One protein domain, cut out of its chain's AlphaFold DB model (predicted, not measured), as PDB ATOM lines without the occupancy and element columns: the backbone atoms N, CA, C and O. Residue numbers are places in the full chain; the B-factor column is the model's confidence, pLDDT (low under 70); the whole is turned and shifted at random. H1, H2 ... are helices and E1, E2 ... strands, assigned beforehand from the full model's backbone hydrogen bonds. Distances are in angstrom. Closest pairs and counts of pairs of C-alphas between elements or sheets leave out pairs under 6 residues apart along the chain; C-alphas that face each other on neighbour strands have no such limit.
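AT A GLANCE: This is residues 174 to 288 of the 1232 residues of the protein "RHS repeat-associated protein" of Marinicella litoralis (UniProt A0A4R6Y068). A twisted sheet of five strands has one long helix, H1, lying across one face, with no named helix on the other; the later part of H1 runs beyond the E5 edge. From there residues 208 to 222 fold back to E1 at the opposite edge. The printed part has 115 residues, in the order H1 E1 E2 E3 E4 E5, the antiparallel sheet having that same strand order. The class is mixed, helices and strands, with under half of the residues in named elements. The whole is compact, radius of gyration of the C-alphas 15.1 A, spanning 49 by 33 by 26 A.

IN THESE COORDINATES: H1, residues 184 to 207, begins at C-alpha 184 (-34.625, -52.844, 5.723) and is 35.9 A long. E1 is residues 223 to 227, E2 234 to 239, E3 245 to 252, 19.0 A, and E4 255 to 263, 25.8 A. E5, residues 269 to 273, ends at C-alpha 273 (-22.783, -40.751, -6.251).

HOW THE PARTS SIT: The strands form a meander, each the antiparallel neighbour of the one before, and two layers with H1 on one face. N 225 and O 237 of hairpin E1 and E2 are 2.9 A apart; across E2 and E3, N 236 and O 249, 2.8 A; E3 and E4, N 248 and O 259, 2.8 A; E4 and E5, N 262 and O 271, 2.8 A. H1 has a height over the sheet of 10.4 A, lies over E3 and E4, and runs across the strands, at 69 degrees to E3 on the local plane. The closest C-alphas of H1 and E3 are those of Val 190 and Leu 247, 7.7 A. In H1, 18 of 20 O i to N i+4 pairs are within hydrogen-bond range.

THE WHOLE: The C-alphas farthest apart, of Gly 208 and Pro 230, are 48.7 A apart. The printed part has no cut; the link H1 to E1 is long. The mean pLDDT of the printed part is 79.5; 28 residues have a pLDDT under 70, among them residues 203 to 215 and residues 280 to 288.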
ATOM      1  N   ALA A 174     -46.376 -47.559  -8.879       62.09
ATOM      2  CA  ALA A 174     -47.087 -47.828  -7.646       62.09
ATOM      3  C   ALA A 174     -46.196 -47.460  -6.454       62.09
ATOM      4  O   ALA A 174     -45.335 -48.245  -6.048       62.09
ATOM      5  N   LEU A 175     -46.430 -46.271  -5.894       72.69
ATOM      6  CA  LEU A 175     -45.813 -45.804  -4.658       72.69
ATOM      7  C   LEU A 175     -46.221 -46.724  -3.495       72.69
ATOM      8  O   LEU A 175     -47.388 -46.774  -3.103       72.69
ATOM      9  N   ARG A 176     -45.261 -47.461  -2.932       80.44
ATOM     10  CA  ARG A 176     -45.463 -48.354  -1.779       80.44
ATOM     11  C   ARG A 176     -44.792 -47.754  -0.545       80.44
ATOM     12  O   ARG A 176     -43.728 -47.153  -0.649       80.44
ATOM     13  N   GLN A 177     -45.400 -47.908   0.629       84.12
ATOM     14  CA  GLN A 177     -44.800 -47.466   1.891       84.12
ATOM     15  C   GLN A 177     -43.778 -48.498   2.393       84.12
ATOM     16  O   GLN A 177     -44.059 -49.697   2.393       84.12
ATOM     17  N   CYS A 178     -42.622 -48.037   2.869       80.62
ATOM     18  CA  CYS A 178     -41.657 -48.873   3.573       80.62
ATOM     19  C   CYS A 178     -42.234 -49.322   4.926       80.62
ATOM     20  O   CYS A 178     -42.536 -48.512   5.801       80.62
ATOM     21  N   GLY A 179     -42.410 -50.633   5.089       73.62
ATOM     22  CA  GLY A 179     -42.967 -51.266   6.284       73.62
ATOM     23  C   GLY A 179     -42.959 -52.790   6.147       73.62
ATOM     24  O   GLY A 179     -42.742 -53.306   5.054       73.62
ATOM     25  N   ASN A 180     -43.166 -53.521   7.249       66.19
ATOM     26  CA  ASN A 180     -43.050 -54.992   7.294       66.19
ATOM     27  C   ASN A 180     -41.749 -55.508   6.640       66.19
ATOM     28  O   ASN A 180     -41.777 -56.419   5.815       66.19
ATOM     29  N   ASN A 181     -40.626 -54.880   6.997       69.44
ATOM     30  CA  ASN A 181     -39.268 -55.198   6.550       69.44
ATOM     31  C   ASN A 181     -38.952 -54.937   5.057       69.44
ATOM     32  O   ASN A 181     -37.859 -55.251   4.596       69.44
ATOM     33  N   TYR A 182     -39.869 -54.332   4.287       75.88
ATOM     34  CA  TYR A 182     -39.759 -54.200   2.821       75.88
ATOM     35  C   TYR A 182     -38.624 -53.283   2.309       75.88
ATOM     36  O   TYR A 182     -38.345 -53.280   1.114       75.88
ATOM     37  N   CYS A 183     -37.981 -52.501   3.185       85.94
ATOM     38  CA  CYS A 183     -36.881 -51.590   2.834       85.94
ATOM     39  C   CYS A 183     -35.662 -51.727   3.772       85.94
ATOM     40  O   CYS A 183     -34.755 -50.898   3.709       85.94
ATOM     41  N   ASP A 184     -35.636 -52.733   4.657       87.88
ATOM     42  CA  ASP A 184     -34.625 -52.844   5.723       87.88
ATOM     43  C   ASP A 184     -33.208 -53.000   5.154       87.88
ATOM     44  O   ASP A 184     -32.267 -52.379   5.643       87.88
ATOM     45  N   ASP A 185     -33.059 -53.790   4.090       87.44
ATOM     46  CA  ASP A 185     -31.776 -54.038   3.430       87.44
ATOM     47  C   ASP A 185     -31.207 -52.772   2.778       87.44
ATOM     48  O   ASP A 185     -30.028 -52.462   2.948       87.44
ATOM     49  N   GLN A 186     -32.043 -51.982   2.096       90.56
ATOM     50  CA  GLN A 186     -31.608 -50.711   1.514       90.56
ATOM     51  C   GLN A 186     -31.387 -49.636   2.581       90.56
ATOM     52  O   GLN A 186     -30.470 -48.833   2.435       90.56
ATOM     53  N   GLN A 187     -32.133 -49.655   3.690       91.56
ATOM     54  CA  GLN A 187     -31.819 -48.808   4.840       91.56
ATOM     55  C   GLN A 187     -30.461 -49.200   5.448       91.56
ATOM     56  O   GLN A 187     -29.674 -48.317   5.768       91.56
ATOM     57  N   ASN A 188     -30.131 -50.491   5.551       89.12
ATOM     58  CA  ASN A 188     -28.816 -50.950   6.016       89.12
ATOM     59  C   ASN A 188     -27.677 -50.526   5.069       89.12
ATOM     60  O   ASN A 188     -26.622 -50.096   5.545       89.12
ATOM     61  N   LEU A 189     -27.895 -50.570   3.750       88.62
ATOM     62  CA  LEU A 189     -26.952 -50.035   2.761       88.62
ATOM     63  C   LEU A 189     -26.762 -48.517   2.931       88.62
ATOM     64  O   LEU A 189     -25.627 -48.056   3.032       88.62
ATOM     65  N   VAL A 190     -27.852 -47.748   3.044       90.94
ATOM     66  CA  VAL A 190     -27.823 -46.294   3.303       90.94
ATOM     67  C   VAL A 190     -27.090 -45.975   4.610       90.94
ATOM     68  O   VAL A 190     -26.212 -45.116   4.621       90.94
ATOM     69  N   ASN A 191     -27.371 -46.703   5.695       89.81
ATOM     70  CA  ASN A 191     -26.679 -46.552   6.980       89.81
ATOM     71  C   ASN A 191     -25.159 -46.771   6.832       89.81
ATOM     72  O   ASN A 191     -24.365 -46.049   7.435       89.81
ATOM     73  N   THR A 192     -24.759 -47.756   6.021       88.06
ATOM     74  CA  THR A 192     -23.352 -48.118   5.779       88.06
ATOM     75  C   THR A 192     -22.639 -47.065   4.931       88.06
ATOM     76  O   THR A 192     -21.585 -46.574   5.331       88.06
ATOM     77  N   LEU A 193     -23.240 -46.651   3.808       88.06
ATOM     78  CA  LEU A 193     -22.725 -45.580   2.949       88.06
ATOM     79  C   LEU A 193     -22.548 -44.280   3.741       88.06
ATOM     80  O   LEU A 193     -21.470 -43.692   3.722       88.06
ATOM     81  N   MET A 194     -23.559 -43.874   4.513       87.81
ATOM     82  CA  MET A 194     -23.499 -42.669   5.343       87.81
ATOM     83  C   MET A 194     -22.440 -42.758   6.451       87.81
ATOM     84  O   MET A 194     -21.817 -41.748   6.772       87.81
ATOM     85  N   GLY A 195     -22.195 -43.939   7.026       86.06
ATOM     86  CA  GLY A 195     -21.089 -44.150   7.968       86.06
ATOM     87  C   GLY A 195     -19.714 -43.969   7.315       86.06
ATOM     88  O   GLY A 195     -18.832 -43.317   7.882       86.06
ATOM     89  N   ASN A 196     -19.549 -44.482   6.094       86.50
ATOM     90  CA  ASN A 196     -18.298 -44.388   5.346       86.50
ATOM     91  C   ASN A 196     -18.045 -42.958   4.831       86.50
ATOM     92  O   ASN A 196     -16.943 -42.448   5.016       86.50
ATOM     93  N   PHE A 197     -19.061 -42.267   4.299       85.94
ATOM     94  CA  PHE A 197     -18.963 -40.858   3.893       85.94
ATOM     95  C   PHE A 197     -18.674 -39.919   5.072       85.94
ATOM     96  O   PHE A 197     -17.784 -39.082   4.980       85.94
ATOM     97  N   ASN A 198     -19.345 -40.088   6.219       83.00
ATOM     98  CA  ASN A 198     -19.011 -39.315   7.424       83.00
ATOM     99  C   ASN A 198     -17.561 -39.565   7.888       83.00
ATOM    100  O   ASN A 198     -16.898 -38.644   8.362       83.00
ATOM    101  N   THR A 199     -17.049 -40.789   7.715       81.56
ATOM    102  CA  THR A 199     -15.641 -41.103   7.999       81.56
ATOM    103  C   THR A 199     -14.708 -40.381   7.021       81.56
ATOM    104  O   THR A 199     -13.732 -39.778   7.459       81.56
ATOM    105  N   GLU A 200     -15.013 -40.372   5.722       79.44
ATOM    106  CA  GLU A 200     -14.221 -39.661   4.715       79.44
ATOM    107  C   GLU A 200     -14.218 -38.141   4.921       79.44
ATOM    108  O   GLU A 200     -13.149 -37.540   4.998       79.44
ATOM    109  N   PHE A 201     -15.375 -37.491   5.063       76.38
ATOM    110  CA  PHE A 201     -15.407 -36.034   5.236       76.38
ATOM    111  C   PHE A 201     -14.671 -35.588   6.513       76.38
ATOM    112  O   PHE A 201     -14.069 -34.514   6.528       76.38
ATOM    113  N   SER A 202     -14.602 -36.450   7.539       70.62
ATOM    114  CA  SER A 202     -13.791 -36.220   8.744       70.62
ATOM    115  C   SER A 202     -12.272 -36.317   8.533       70.62
ATOM    116  O   SER A 202     -11.519 -35.832   9.378       70.62
ATOM    117  N   THR A 203     -11.793 -36.914   7.432       67.56
ATOM    118  CA  THR A 203     -10.372 -36.867   7.049       67.56
ATOM    119  C   THR A 203     -10.089 -35.668   6.145       67.56
ATOM    120  O   THR A 203      -9.148 -34.927   6.435       67.56
ATOM    121  N   VAL A 204     -10.931 -35.412   5.134       62.62
ATOM    122  CA  VAL A 204     -10.748 -34.305   4.169       62.62
ATOM    123  C   VAL A 204     -10.909 -32.921   4.822       62.62
ATOM    124  O   VAL A 204     -10.242 -31.972   4.419       62.62
ATOM    125  N   SER A 205     -11.688 -32.773   5.898       56.28
ATOM    126  CA  SER A 205     -11.755 -31.507   6.656       56.28
ATOM    127  C   SER A 205     -10.401 -31.050   7.233       56.28
ATOM    128  O   SER A 205     -10.199 -29.860   7.477       56.28
ATOM    129  N   ASN A 206      -9.427 -31.956   7.396       49.59
ATOM    130  CA  ASN A 206      -8.092 -31.620   7.904       49.59
ATOM    131  C   ASN A 206      -7.151 -31.012   6.845       49.59
ATOM    132  O   ASN A 206      -6.089 -30.516   7.220       49.59
ATOM    133  N   THR A 207      -7.498 -31.033   5.550       50.97
ATOM    134  CA  THR A 207      -6.667 -30.430   4.484       50.97
ATOM    135  C   THR A 207      -7.008 -28.963   4.189       50.97
ATOM    136  O   THR A 207      -6.352 -28.342   3.357       50.97
ATOM    137  N   GLY A 208      -7.953 -28.366   4.931       50.41
ATOM    138  CA  GLY A 208      -8.235 -26.922   4.911       50.41
ATOM    139  C   GLY A 208      -9.507 -26.501   4.169       50.41
ATOM    140  O   GLY A 208      -9.765 -25.304   4.052       50.41
ATOM    141  N   PHE A 209     -10.306 -27.456   3.694       56.31
ATOM    142  CA  PHE A 209     -11.610 -27.212   3.069       56.31
ATOM    143  C   PHE A 209     -12.716 -26.962   4.105       56.31
ATOM    144  O   PHE A 209     -12.659 -27.476   5.225       56.31
ATOM    145  N   PHE A 210     -13.749 -26.197   3.738       54.31
ATOM    146  CA  PHE A 210     -14.794 -25.730   4.661       54.31
ATOM    147  C   PHE A 210     -15.929 -26.750   4.867       54.31
ATOM    148  O   PHE A 210     -17.108 -26.403   4.945       54.31
ATOM    149  N   PHE A 211     -15.576 -28.025   5.036       57.88
ATOM    150  CA  PHE A 211     -16.517 -29.047   5.493       57.88
ATOM    151  C   PHE A 211     -16.884 -28.775   6.954       57.88
ATOM    152  O   PHE A 211     -16.063 -28.939   7.857       57.88
ATOM    153  N   THR A 212     -18.117 -28.319   7.189       51.09
ATOM    154  CA  THR A 212     -18.625 -28.101   8.544       51.09
ATOM    155  C   THR A 212     -18.641 -29.417   9.319       51.09
ATOM    156  O   THR A 212     -18.984 -30.461   8.767       51.09
ATOM    157  N   ASP A 213     -18.305 -29.362  10.613       48.19
ATOM    158  CA  ASP A 213     -18.215 -30.505  11.546       48.19
ATOM    159  C   ASP A 213     -19.607 -31.052  11.952       48.19
ATOM    160  O   ASP A 213     -19.936 -31.299  13.112       48.19
ATOM    161  N   SER A 214     -20.486 -31.150  10.960       52.00
ATOM    162  CA  SER A 214     -21.875 -31.571  11.020       52.00
ATOM    163  C   SER A 214     -21.988 -32.929  10.340       52.00
ATOM    164  O   SER A 214     -22.107 -33.003   9.118       52.00
ATOM    165  N   SER A 215     -21.963 -34.001  11.133       61.28
ATOM    166  CA  SER A 215     -22.188 -35.360  10.635       61.28
ATOM    167  C   SER A 215     -23.491 -35.422   9.830       61.28
ATOM    168  O   SER A 215     -24.560 -35.132  10.380       61.28
ATOM    169  N   LEU A 216     -23.406 -35.807   8.556       70.81
ATOM    170  CA  LEU A 216     -24.542 -35.862   7.643       70.81
ATOM    171  C   LEU A 216     -25.609 -36.805   8.207       70.81
ATOM    172  O   LEU A 216     -25.330 -37.966   8.526       70.81
ATOM    173  N   THR A 217     -26.835 -36.297   8.347       78.62
ATOM    174  CA  THR A 217     -27.950 -37.041   8.942       78.62
ATOM    175  C   THR A 217     -28.361 -38.198   8.046       78.62
ATOM    176  O   THR A 217     -28.691 -37.985   6.882       78.62
ATOM    177  N   ILE A 218     -28.387 -39.413   8.598       83.31
ATOM    178  CA  ILE A 218     -28.830 -40.613   7.878       83.31
ATOM    179  C   ILE A 218     -30.310 -40.448   7.482       83.31
ATOM    180  O   ILE A 218     -31.149 -40.307   8.377       83.31
ATOM    181  N   PRO A 219     -30.655 -40.463   6.180       87.06
ATOM    182  CA  PRO A 219     -32.040 -40.378   5.736       87.06
ATOM    183  C   PRO A 219     -32.792 -41.690   6.011       87.06
ATOM    184  O   PRO A 219     -32.244 -42.786   5.868       87.06
ATOM    185  N   GLU A 220     -34.066 -41.577   6.392       89.88
ATOM    186  CA  GLU A 220     -34.948 -42.722   6.646       89.88
ATOM    187  C   GLU A 220     -35.863 -42.968   5.437       89.88
ATOM    188  O   GLU A 220     -36.635 -42.089   5.042       89.88
ATOM    189  N   LEU A 221     -35.798 -44.171   4.863       91.56
ATOM    190  CA  LEU A 221     -36.601 -44.570   3.707       91.56
ATOM    191  C   LEU A 221     -38.070 -44.758   4.122       91.56
ATOM    192  O   LEU A 221     -38.397 -45.621   4.940       91.56
ATOM    193  N   LYS A 222     -38.977 -43.957   3.553       90.75
ATOM    194  CA  LYS A 222     -40.422 -43.996   3.846       90.75
ATOM    195  C   LYS A 222     -41.251 -44.605   2.734       90.75
ATOM    196  O   LYS A 222     -42.277 -45.223   3.023       90.75
ATOM    197  N   PHE A 223     -40.820 -44.456   1.486       88.62
ATOM    198  CA  PHE A 223     -41.534 -44.981   0.330       88.62
ATOM    199  C   PHE A 223     -40.580 -45.634  -0.664       88.62
ATOM    200  O   PHE A 223     -39.368 -45.447  -0.618       88.62
ATOM    201  N   ILE A 224     -41.151 -46.384  -1.593       87.88
ATOM    202  CA  ILE A 224     -40.467 -46.957  -2.744       87.88
ATOM    203  C   ILE A 224     -41.388 -46.827  -3.955       87.88
ATOM    204  O   ILE A 224     -42.580 -47.132  -3.880       87.88
ATOM    205  N   THR A 225     -40.839 -46.351  -5.065       86.19
ATOM    206  CA  THR A 225     -41.495 -46.334  -6.374       86.19
ATOM    207  C   THR A 225     -40.698 -47.186  -7.351       86.19
ATOM    208  O   THR A 225     -39.479 -47.309  -7.244       86.19
ATOM    209  N   GLU A 226     -41.394 -47.786  -8.306       83.56
ATOM    210  CA  GLU A 226     -40.820 -48.675  -9.306       83.56
ATOM    211  C   GLU A 226     -41.326 -48.244 -10.682       83.56
ATOM    212  O   GLU A 226     -42.503 -48.377 -11.002       83.56
ATOM    213  N   THR A 227     -40.437 -47.691 -11.499       78.38
ATOM    214  CA  THR A 227     -40.741 -47.250 -12.857       78.38
ATOM    215  C   THR A 227     -40.262 -48.314 -13.826       78.38
ATOM    216  O   THR A 227     -39.076 -48.414 -14.144       78.38
ATOM    217  N   ARG A 228     -41.214 -49.115 -14.306       73.19
ATOM    218  CA  ARG A 228     -41.029 -49.986 -15.467       73.19
ATOM    219  C   ARG A 228     -41.553 -49.270 -16.705       73.19
ATOM    220  O   ARG A 228     -42.591 -48.617 -16.656       73.19
ATOM    221  N   LYS A 229     -40.841 -49.399 -17.815       69.69
ATOM    222  CA  LYS A 229     -41.291 -48.970 -19.138       69.69
ATOM    223  C   LYS A 229     -40.560 -49.850 -20.158       69.69
ATOM    224  O   LYS A 229     -39.342 -49.955 -20.038       69.69
ATOM    225  N   PRO A 230     -41.253 -50.489 -21.117       61.97
ATOM    226  CA  PRO A 230     -40.587 -51.221 -22.193       61.97
ATOM    227  C   PRO A 230     -39.548 -50.333 -22.886       61.97
ATOM    228  O   PRO A 230     -39.795 -49.136 -23.047       61.97
ATOM    229  N   GLY A 231     -38.396 -50.894 -23.257       67.00
ATOM    230  CA  GLY A 231     -37.327 -50.165 -23.944       67.00
ATOM    231  C   GLY A 231     -36.818 -48.938 -23.172       67.00
ATOM    232  O   GLY A 231     -36.549 -47.877 -23.743       67.00
ATOM    233  N   SER A 232     -36.769 -49.032 -21.845       72.06
ATOM    234  CA  SER A 232     -36.061 -48.095 -20.969       72.06
ATOM    235  C   SER A 232     -35.532 -48.859 -19.745       72.06
ATOM    236  O   SER A 232     -36.146 -49.858 -19.359       72.06
ATOM    237  N   PRO A 233     -34.436 -48.416 -19.101       77.81
ATOM    238  CA  PRO A 233     -33.963 -49.011 -17.853       77.81
ATOM    239  C   PRO A 233     -35.064 -49.095 -16.788       77.81
ATOM    240  O   PRO A 233     -35.868 -48.170 -16.638       77.81
ATOM    241  N   MET A 234     -35.096 -50.192 -16.028       83.00
ATOM    242  CA  MET A 234     -36.027 -50.336 -14.905       83.00
ATOM    243  C   MET A 234     -35.466 -49.612 -13.683       83.00
ATOM    244  O   MET A 234     -34.451 -50.036 -13.132       83.00
ATOM    245  N   ILE A 235     -36.142 -48.550 -13.240       86.94
ATOM    246  CA  ILE A 235     -35.678 -47.698 -12.138       86.94
ATOM    247  C   ILE A 235     -36.525 -47.957 -10.891       86.94
ATOM    248  O   ILE A 235     -37.733 -47.729 -10.894       86.94
ATOM    249  N   THR A 236     -35.895 -48.402  -9.806       89.12
ATOM    250  CA  THR A 236     -36.507 -48.494  -8.472       89.12
ATOM    251  C   THR A 236     -35.904 -47.420  -7.580       89.12
ATOM    252  O   THR A 236     -34.702 -47.450  -7.333       89.12
ATOM    253  N   SER A 237     -36.713 -46.486  -7.082       91.44
ATOM    254  CA  SER A 237     -36.249 -45.394  -6.218       91.44
ATOM    255  C   SER A 237     -36.878 -45.499  -4.834       91.44
ATOM    256  O   SER A 237     -38.104 -45.514  -4.703       91.44
ATOM    257  N   TRP A 238     -36.041 -45.533  -3.799       93.12
ATOM    258  CA  TRP A 238     -36.462 -45.424  -2.406       93.12
ATOM    259  C   TRP A 238     -36.436 -43.953  -1.996       93.12
ATOM    260  O   TRP A 238     -35.445 -43.252  -2.220       93.12
ATOM    261  N   LEU A 239     -37.545 -43.486  -1.431       91.31
ATOM    262  CA  LEU A 239     -37.812 -42.079  -1.161       91.31
ATOM    263  C   LEU A 239     -37.882 -41.804   0.345       91.31
ATOM    264  O   LEU A 239     -38.348 -42.644   1.122       91.31
ATOM    265  N   ASP A 240     -37.468 -40.605   0.740       89.69
ATOM    266  CA  ASP A 240     -37.598 -40.096   2.105       89.69
ATOM    267  C   ASP A 240     -39.054 -39.680   2.445       89.69
ATOM    268  O   ASP A 240     -39.990 -39.868   1.663       89.69
ATOM    269  N   GLN A 241     -39.264 -39.079   3.621       87.69
ATOM    270  CA  GLN A 241     -40.569 -38.545   4.036       87.69
ATOM    271  C   GLN A 241     -41.095 -37.378   3.177       87.69
ATOM    272  O   GLN A 241     -42.303 -37.143   3.166       87.69
ATOM    273  N   ASN A 242     -40.217 -36.653   2.477       86.25
ATOM    274  CA  ASN A 242     -40.554 -35.549   1.580       86.25
ATOM    275  C   ASN A 242     -40.785 -36.007   0.122       86.25
ATOM    276  O   ASN A 242     -41.173 -35.194  -0.716       86.25
ATOM    277  N   GLY A 243     -40.560 -37.291  -0.187       85.62
ATOM    278  CA  GLY A 243     -40.652 -37.853  -1.539       85.62
ATOM    279  C   GLY A 243     -39.383 -37.682  -2.385       85.62
ATOM    280  O   GLY A 243     -39.424 -37.909  -3.593       85.62
ATOM    281  N   GLN A 244     -38.263 -37.288  -1.777       88.88
ATOM    282  CA  GLN A 244     -36.960 -37.128  -2.424       88.88
ATOM    283  C   GLN A 244     -36.277 -38.497  -2.555       88.88
ATOM    284  O   GLN A 244     -36.302 -39.290  -1.615       88.88
ATOM    285  N   ALA A 245     -35.667 -38.793  -3.706       90.88
ATOM    286  CA  ALA A 245     -35.001 -40.075  -3.931       90.88
ATOM    287  C   ALA A 245     -33.655 -40.142  -3.191       90.88
ATOM    288  O   ALA A 245     -32.739 -39.384  -3.496       90.88
ATOM    289  N   VAL A 246     -33.550 -41.075  -2.244       94.12
ATOM    290  CA  VAL A 246     -32.359 -41.305  -1.404       94.12
ATOM    291  C   VAL A 246     -31.432 -42.345  -2.033       94.12
ATOM    292  O   VAL A 246     -30.210 -42.231  -2.005       94.12
ATOM    293  N   LEU A 247     -32.028 -43.381  -2.615       93.88
ATOM    294  CA  LEU A 247     -31.340 -44.433  -3.347       93.88
ATOM    295  C   LEU A 247     -32.150 -44.714  -4.609       93.88
ATOM    296  O   LEU A 247     -33.378 -44.786  -4.545       93.88
ATOM    297  N   SER A 248     -31.486 -44.886  -5.746       93.44
ATOM    298  CA  SER A 248     -32.105 -45.370  -6.981       93.44
ATOM    299  C   SER A 248     -31.286 -46.510  -7.566       93.44
ATOM    300  O   SER A 248     -30.082 -46.376  -7.749       93.44
ATOM    301  N   ARG A 249     -31.954 -47.623  -7.853       91.81
ATOM    302  CA  ARG A 249     -31.425 -48.812  -8.523       91.81
ATOM    303  C   ARG A 249     -31.909 -48.812  -9.967       91.81
ATOM    304  O   ARG A 249     -33.108 -48.656 -10.195       91.81
ATOM    305  N   THR A 250     -31.003 -49.018 -10.909       89.69
ATOM    306  CA  THR A 250     -31.246 -48.977 -12.350       89.69
ATOM    307  C   THR A 250     -30.790 -50.289 -12.966       89.69
ATOM    308  O   THR A 250     -29.597 -50.565 -13.015       89.69
ATOM    309  N   ILE A 251     -31.740 -51.085 -13.460       85.75
ATOM    310  CA  ILE A 251     -31.435 -52.301 -14.220       85.75
ATOM    311  C   ILE A 251     -31.432 -51.951 -15.709       85.75
ATOM    312  O   ILE A 251     -32.433 -51.428 -16.213       85.75
ATOM    313  N   HIS A 252     -30.338 -52.246 -16.408       81.12
ATOM    314  CA  HIS A 252     -30.213 -52.097 -17.861       81.12
ATOM    315  C   HIS A 252     -29.249 -53.158 -18.410       81.12
ATOM    316  O   HIS A 252     -28.291 -53.499 -17.736       81.12
ATOM    317  N   SER A 253     -29.462 -53.689 -19.616       80.38
ATOM    318  CA  SER A 253     -28.543 -54.630 -20.291       80.38
ATOM    319  C   SER A 253     -28.079 -55.892 -19.527       80.38
ATOM    320  O   SER A 253     -27.218 -56.603 -20.028       80.38
ATOM    321  N   GLY A 254     -28.639 -56.200 -18.351       77.38
ATOM    322  CA  GLY A 254     -28.153 -57.251 -17.438       77.38
ATOM    323  C   GLY A 254     -27.466 -56.704 -16.178       77.38
ATOM    324  O   GLY A 254     -27.511 -57.358 -15.139       77.38
ATOM    325  N   GLU A 255     -26.956 -55.476 -16.249       85.06
ATOM    326  CA  GLU A 255     -26.326 -54.729 -15.161       85.06
ATOM    327  C   GLU A 255     -27.332 -54.211 -14.126       85.06
ATOM    328  O   GLU A 255     -28.493 -53.913 -14.437       85.06
ATOM    329  N   ASP A 256     -26.857 -54.052 -12.886       88.50
ATOM    330  CA  ASP A 256     -27.624 -53.538 -11.748       88.50
ATOM    331  C   ASP A 256     -26.875 -52.405 -11.028       88.50
ATOM    332  O   ASP A 256     -26.100 -52.643 -10.097       88.50
ATOM    333  N   SER A 257     -27.102 -51.159 -11.457       90.19
ATOM    334  CA  SER A 257     -26.372 -49.998 -10.943       90.19
ATOM    335  C   SER A 257     -27.182 -49.153  -9.959       90.19
ATOM    336  O   SER A 257     -28.357 -48.837 -10.158       90.19
ATOM    337  N   TYR A 258     -26.538 -48.762  -8.863       92.12
ATOM    338  CA  TYR A 258     -27.113 -47.967  -7.786       92.12
ATOM    339  C   TYR A 258     -26.543 -46.549  -7.811       92.12
ATOM    340  O   TYR A 258     -25.356 -46.340  -8.045       92.12
ATOM    341  N   VAL A 259     -27.396 -45.570  -7.528       93.25
ATOM    342  CA  VAL A 259     -27.032 -44.173  -7.279       93.25
ATOM    343  C   VAL A 259     -27.606 -43.786  -5.924       93.25
ATOM    344  O   VAL A 259     -28.808 -43.934  -5.689       93.25
ATOM    345  N   PHE A 260     -26.751 -43.300  -5.029       93.50
ATOM    346  CA  PHE A 260     -27.153 -42.731  -3.748       93.50
ATOM    347  C   PHE A 260     -27.171 -41.203  -3.850       93.50
ATOM    348  O   PHE A 260     -26.264 -40.607  -4.435       93.50
ATOM    349  N   SER A 261     -28.185 -40.588  -3.246       94.00
ATOM    350  CA  SER A 261     -28.359 -39.140  -3.202       94.00
ATOM    351  C   SER A 261     -28.791 -38.689  -1.807       94.00
ATOM    352  O   SER A 261     -29.764 -39.194  -1.253       94.00
ATOM    353  N   LEU A 262     -28.116 -37.684  -1.252       92.00
ATOM    354  CA  LEU A 262     -28.584 -36.942  -0.084       92.00
ATOM    355  C   LEU A 262     -29.173 -35.613  -0.553       92.00
ATOM    356  O   LEU A 262     -28.529 -34.872  -1.294       92.00
ATOM    357  N   THR A 263     -30.395 -35.318  -0.121       90.06
ATOM    358  CA  THR A 263     -31.115 -34.085  -0.462       90.06
ATOM    359  C   THR A 263     -31.497 -33.355   0.821       90.06
ATOM    360  O   THR A 263     -31.917 -33.980   1.795       90.06
ATOM    361  N   ASN A 264     -31.347 -32.033   0.833       85.00
ATOM    362  CA  ASN A 264     -31.657 -31.208   1.993       85.00
ATOM    363  C   ASN A 264     -33.169 -30.896   2.110       85.00
ATOM    364  O   ASN A 264     -33.934 -31.086   1.154       85.00
ATOM    365  N   PRO A 265     -33.640 -30.344   3.249       82.69
ATOM    366  CA  PRO A 265     -35.053 -29.999   3.444       82.69
ATOM    367  C   PRO A 265     -35.629 -28.945   2.476       82.69
ATOM    368  O   PRO A 265     -36.836 -28.718   2.489       82.69
ATOM    369  N   LEU A 266     -34.800 -28.295   1.647       85.00
ATOM    370  CA  LEU A 266     -35.224 -27.366   0.592       85.00
ATOM    371  C   LEU A 266     -35.333 -28.036  -0.794       85.00
ATOM    372  O   LEU A 266     -35.792 -27.394  -1.740       85.00
ATOM    373  N   GLY A 267     -34.950 -29.312  -0.924       85.62
ATOM    374  CA  GLY A 267     -34.955 -30.050  -2.190       85.62
ATOM    375  C   GLY A 267     -33.684 -29.875  -3.022       85.62
ATOM    376  O   GLY A 267     -33.763 -29.912  -4.248       85.62
ATOM    377  N   GLN A 268     -32.538 -29.641  -2.379       88.75
ATOM    378  CA  GLN A 268     -31.243 -29.434  -3.037       88.75
ATOM    379  C   GLN A 268     -30.297 -30.606  -2.739       88.75
ATOM    380  O   GLN A 268     -30.230 -31.057  -1.597       88.75
ATOM    381  N   ASN A 269     -29.582 -31.100  -3.750       90.38
ATOM    382  CA  ASN A 269     -28.706 -32.268  -3.622       90.38
ATOM    383  C   ASN A 269     -27.398 -31.894  -2.908       90.38
ATOM    384  O   ASN A 269     -26.603 -31.139  -3.456       90.38
ATOM    385  N   GLU A 270     -27.149 -32.449  -1.724       89.56
ATOM    386  CA  GLU A 270     -25.907 -32.242  -0.961       89.56
ATOM    387  C   GLU A 270     -24.841 -33.295  -1.287       89.56
ATOM    388  O   GLU A 270     -23.647 -33.027  -1.203       89.56
ATOM    389  N   LEU A 271     -25.247 -34.498  -1.695       91.56
ATOM    390  CA  LEU A 271     -24.342 -35.570  -2.110       91.56
ATOM    391  C   LEU A 271     -25.015 -36.388  -3.209       91.56
ATOM    392  O   LEU A 271     -26.174 -36.754  -3.053       91.56
ATOM    393  N   VAL A 272     -24.308 -36.689  -4.295       93.81
ATOM    394  CA  VAL A 272     -24.767 -37.599  -5.358       93.81
ATOM    395  C   VAL A 272     -23.607 -38.495  -5.764       93.81
ATOM    396  O   VAL A 272     -22.514 -37.999  -6.038       93.81
ATOM    397  N   THR A 273     -23.819 -39.808  -5.815       93.62
ATOM    398  CA  THR A 273     -22.783 -40.751  -6.251       93.62
ATOM    399  C   THR A 273     -22.789 -40.943  -7.764       93.62
ATOM    400  O   THR A 273     -23.809 -40.804  -8.437       93.62
ATOM    401  N   GLN A 274     -21.646 -41.349  -8.304       91.31
ATOM    402  CA  GLN A 274     -21.597 -42.042  -9.587       91.31
ATOM    403  C   GLN A 274     -22.274 -43.427  -9.453       91.31
ATOM    404  O   GLN A 274     -22.426 -43.910  -8.324       91.31
ATOM    405  N   PRO A 275     -22.695 -44.076 -10.556       90.50
ATOM    406  CA  PRO A 275     -23.297 -45.408 -10.499       90.50
ATOM    407  C   PRO A 275     -22.340 -46.465  -9.927       90.50
ATOM    408  O   PRO A 275     -21.164 -46.493 -10.293       90.50
ATOM    409  N   PHE A 276     -22.840 -47.330  -9.040       89.00
ATOM    410  CA  PHE A 276     -22.053 -48.352  -8.338       89.00
ATOM    411  C   PHE A 276     -22.783 -49.699  -8.194       89.00
ATOM    412  O   PHE A 276     -24.008 -49.756  -8.223       89.00
ATOM    413  N   GLU A 277     -22.028 -50.784  -8.016       87.12
ATOM    414  CA  GLU A 277     -22.543 -52.151  -7.835       87.12
ATOM    415  C   GLU A 277     -22.853 -52.457  -6.351       87.12
ATOM    416  O   GLU A 277     -22.165 -51.971  -5.448       87.12
ATOM    417  N   VAL A 278     -23.854 -53.300  -6.074       83.06
ATOM    418  CA  VAL A 278     -24.135 -53.821  -4.723       83.06
ATOM    419  C   VAL A 278     -24.215 -55.347  -4.744       83.06
ATOM    420  O   VAL A 278     -25.200 -55.919  -5.210       83.06
ATOM    421  N   LEU A 279     -23.225 -56.016  -4.150       73.75
ATOM    422  CA  LEU A 279     -23.196 -57.470  -3.991       73.75
ATOM    423  C   LEU A 279     -23.437 -57.880  -2.534       73.75
ATOM    424  O   LEU A 279     -22.769 -57.427  -1.607       73.75
ATOM    425  N   ASN A 280     -24.386 -58.797  -2.321       66.88
ATOM    426  CA  ASN A 280     -24.755 -59.316  -0.994       66.88
ATOM    427  C   ASN A 280     -25.069 -58.199   0.031       66.88
ATOM    428  O   ASN A 280     -24.572 -58.222   1.158       66.88
ATOM    429  N   ASN A 281     -25.862 -57.202  -0.383       64.19
ATOM    430  CA  ASN A 281     -26.223 -55.993   0.379       64.19
ATOM    431  C   ASN A 281     -25.029 -55.137   0.863       64.19
ATOM    432  O   ASN A 281     -25.196 -54.286   1.736       64.19
ATOM    433  N   ASN A 282     -23.837 -55.325   0.290       64.75
ATOM    434  CA  ASN A 282     -22.656 -54.500   0.528       64.75
ATOM    435  C   ASN A 282     -22.198 -53.862  -0.793       64.75
ATOM    436  O   ASN A 282     -22.346 -54.451  -1.859       64.75
ATOM    437  N   PHE A 283     -21.623 -52.664  -0.725       68.62
ATOM    438  CA  PHE A 283     -20.968 -52.046  -1.879       68.62
ATOM    439  C   PHE A 283     -19.651 -52.774  -2.189       68.62
ATOM    440  O   PHE A 283     -18.791 -52.903  -1.310       68.62
ATOM    441  N   THR A 284     -19.476 -53.223  -3.433       55.81
ATOM    442  CA  THR A 284     -18.214 -53.800  -3.912       55.81
ATOM    443  C   THR A 284     -17.264 -52.684  -4.343       55.81
ATOM    444  O   THR A 284     -17.350 -52.129  -5.435       55.81
ATOM    445  N   GLY A 285     -16.344 -52.340  -3.443       51.22
ATOM    446  CA  GLY A 285     -15.385 -51.256  -3.626       51.22
ATOM    447  C   GLY A 285     -14.475 -51.406  -4.839       51.22
ATOM    448  O   GLY A 285     -13.544 -52.217  -4.811       51.22
ATOM    449  N   VAL A 286     -14.651 -50.545  -5.848       50.69
ATOM    450  CA  VAL A 286     -13.665 -50.386  -6.924       50.69
ATOM    451  C   VAL A 286     -12.316 -50.021  -6.296       50.69
ATOM    452  O   VAL A 286     -12.189 -49.026  -5.578       50.69
ATOM    453  N   SER A 287     -11.313 -50.868  -6.528       51.28
ATOM    454  CA  SER A 287      -9.940 -50.703  -6.028       51.28
ATOM    455  C   SER A 287      -9.817 -50.484  -4.507       51.28
ATOM    456  O   SER A 287      -8.970 -49.717  -4.055       51.28
ATOM    457  N   GLY A 288     -10.624 -51.182  -3.699       56.81
ATOM    458  CA  GLY A 288     -10.444 -51.237  -2.237       56.81
ATOM    459  C   GLY A 288     -10.942 -50.012  -1.460       56.81
ATOM    460  O   GLY A 288     -10.613 -49.856  -0.283       56.81
TER     461      GLY A 288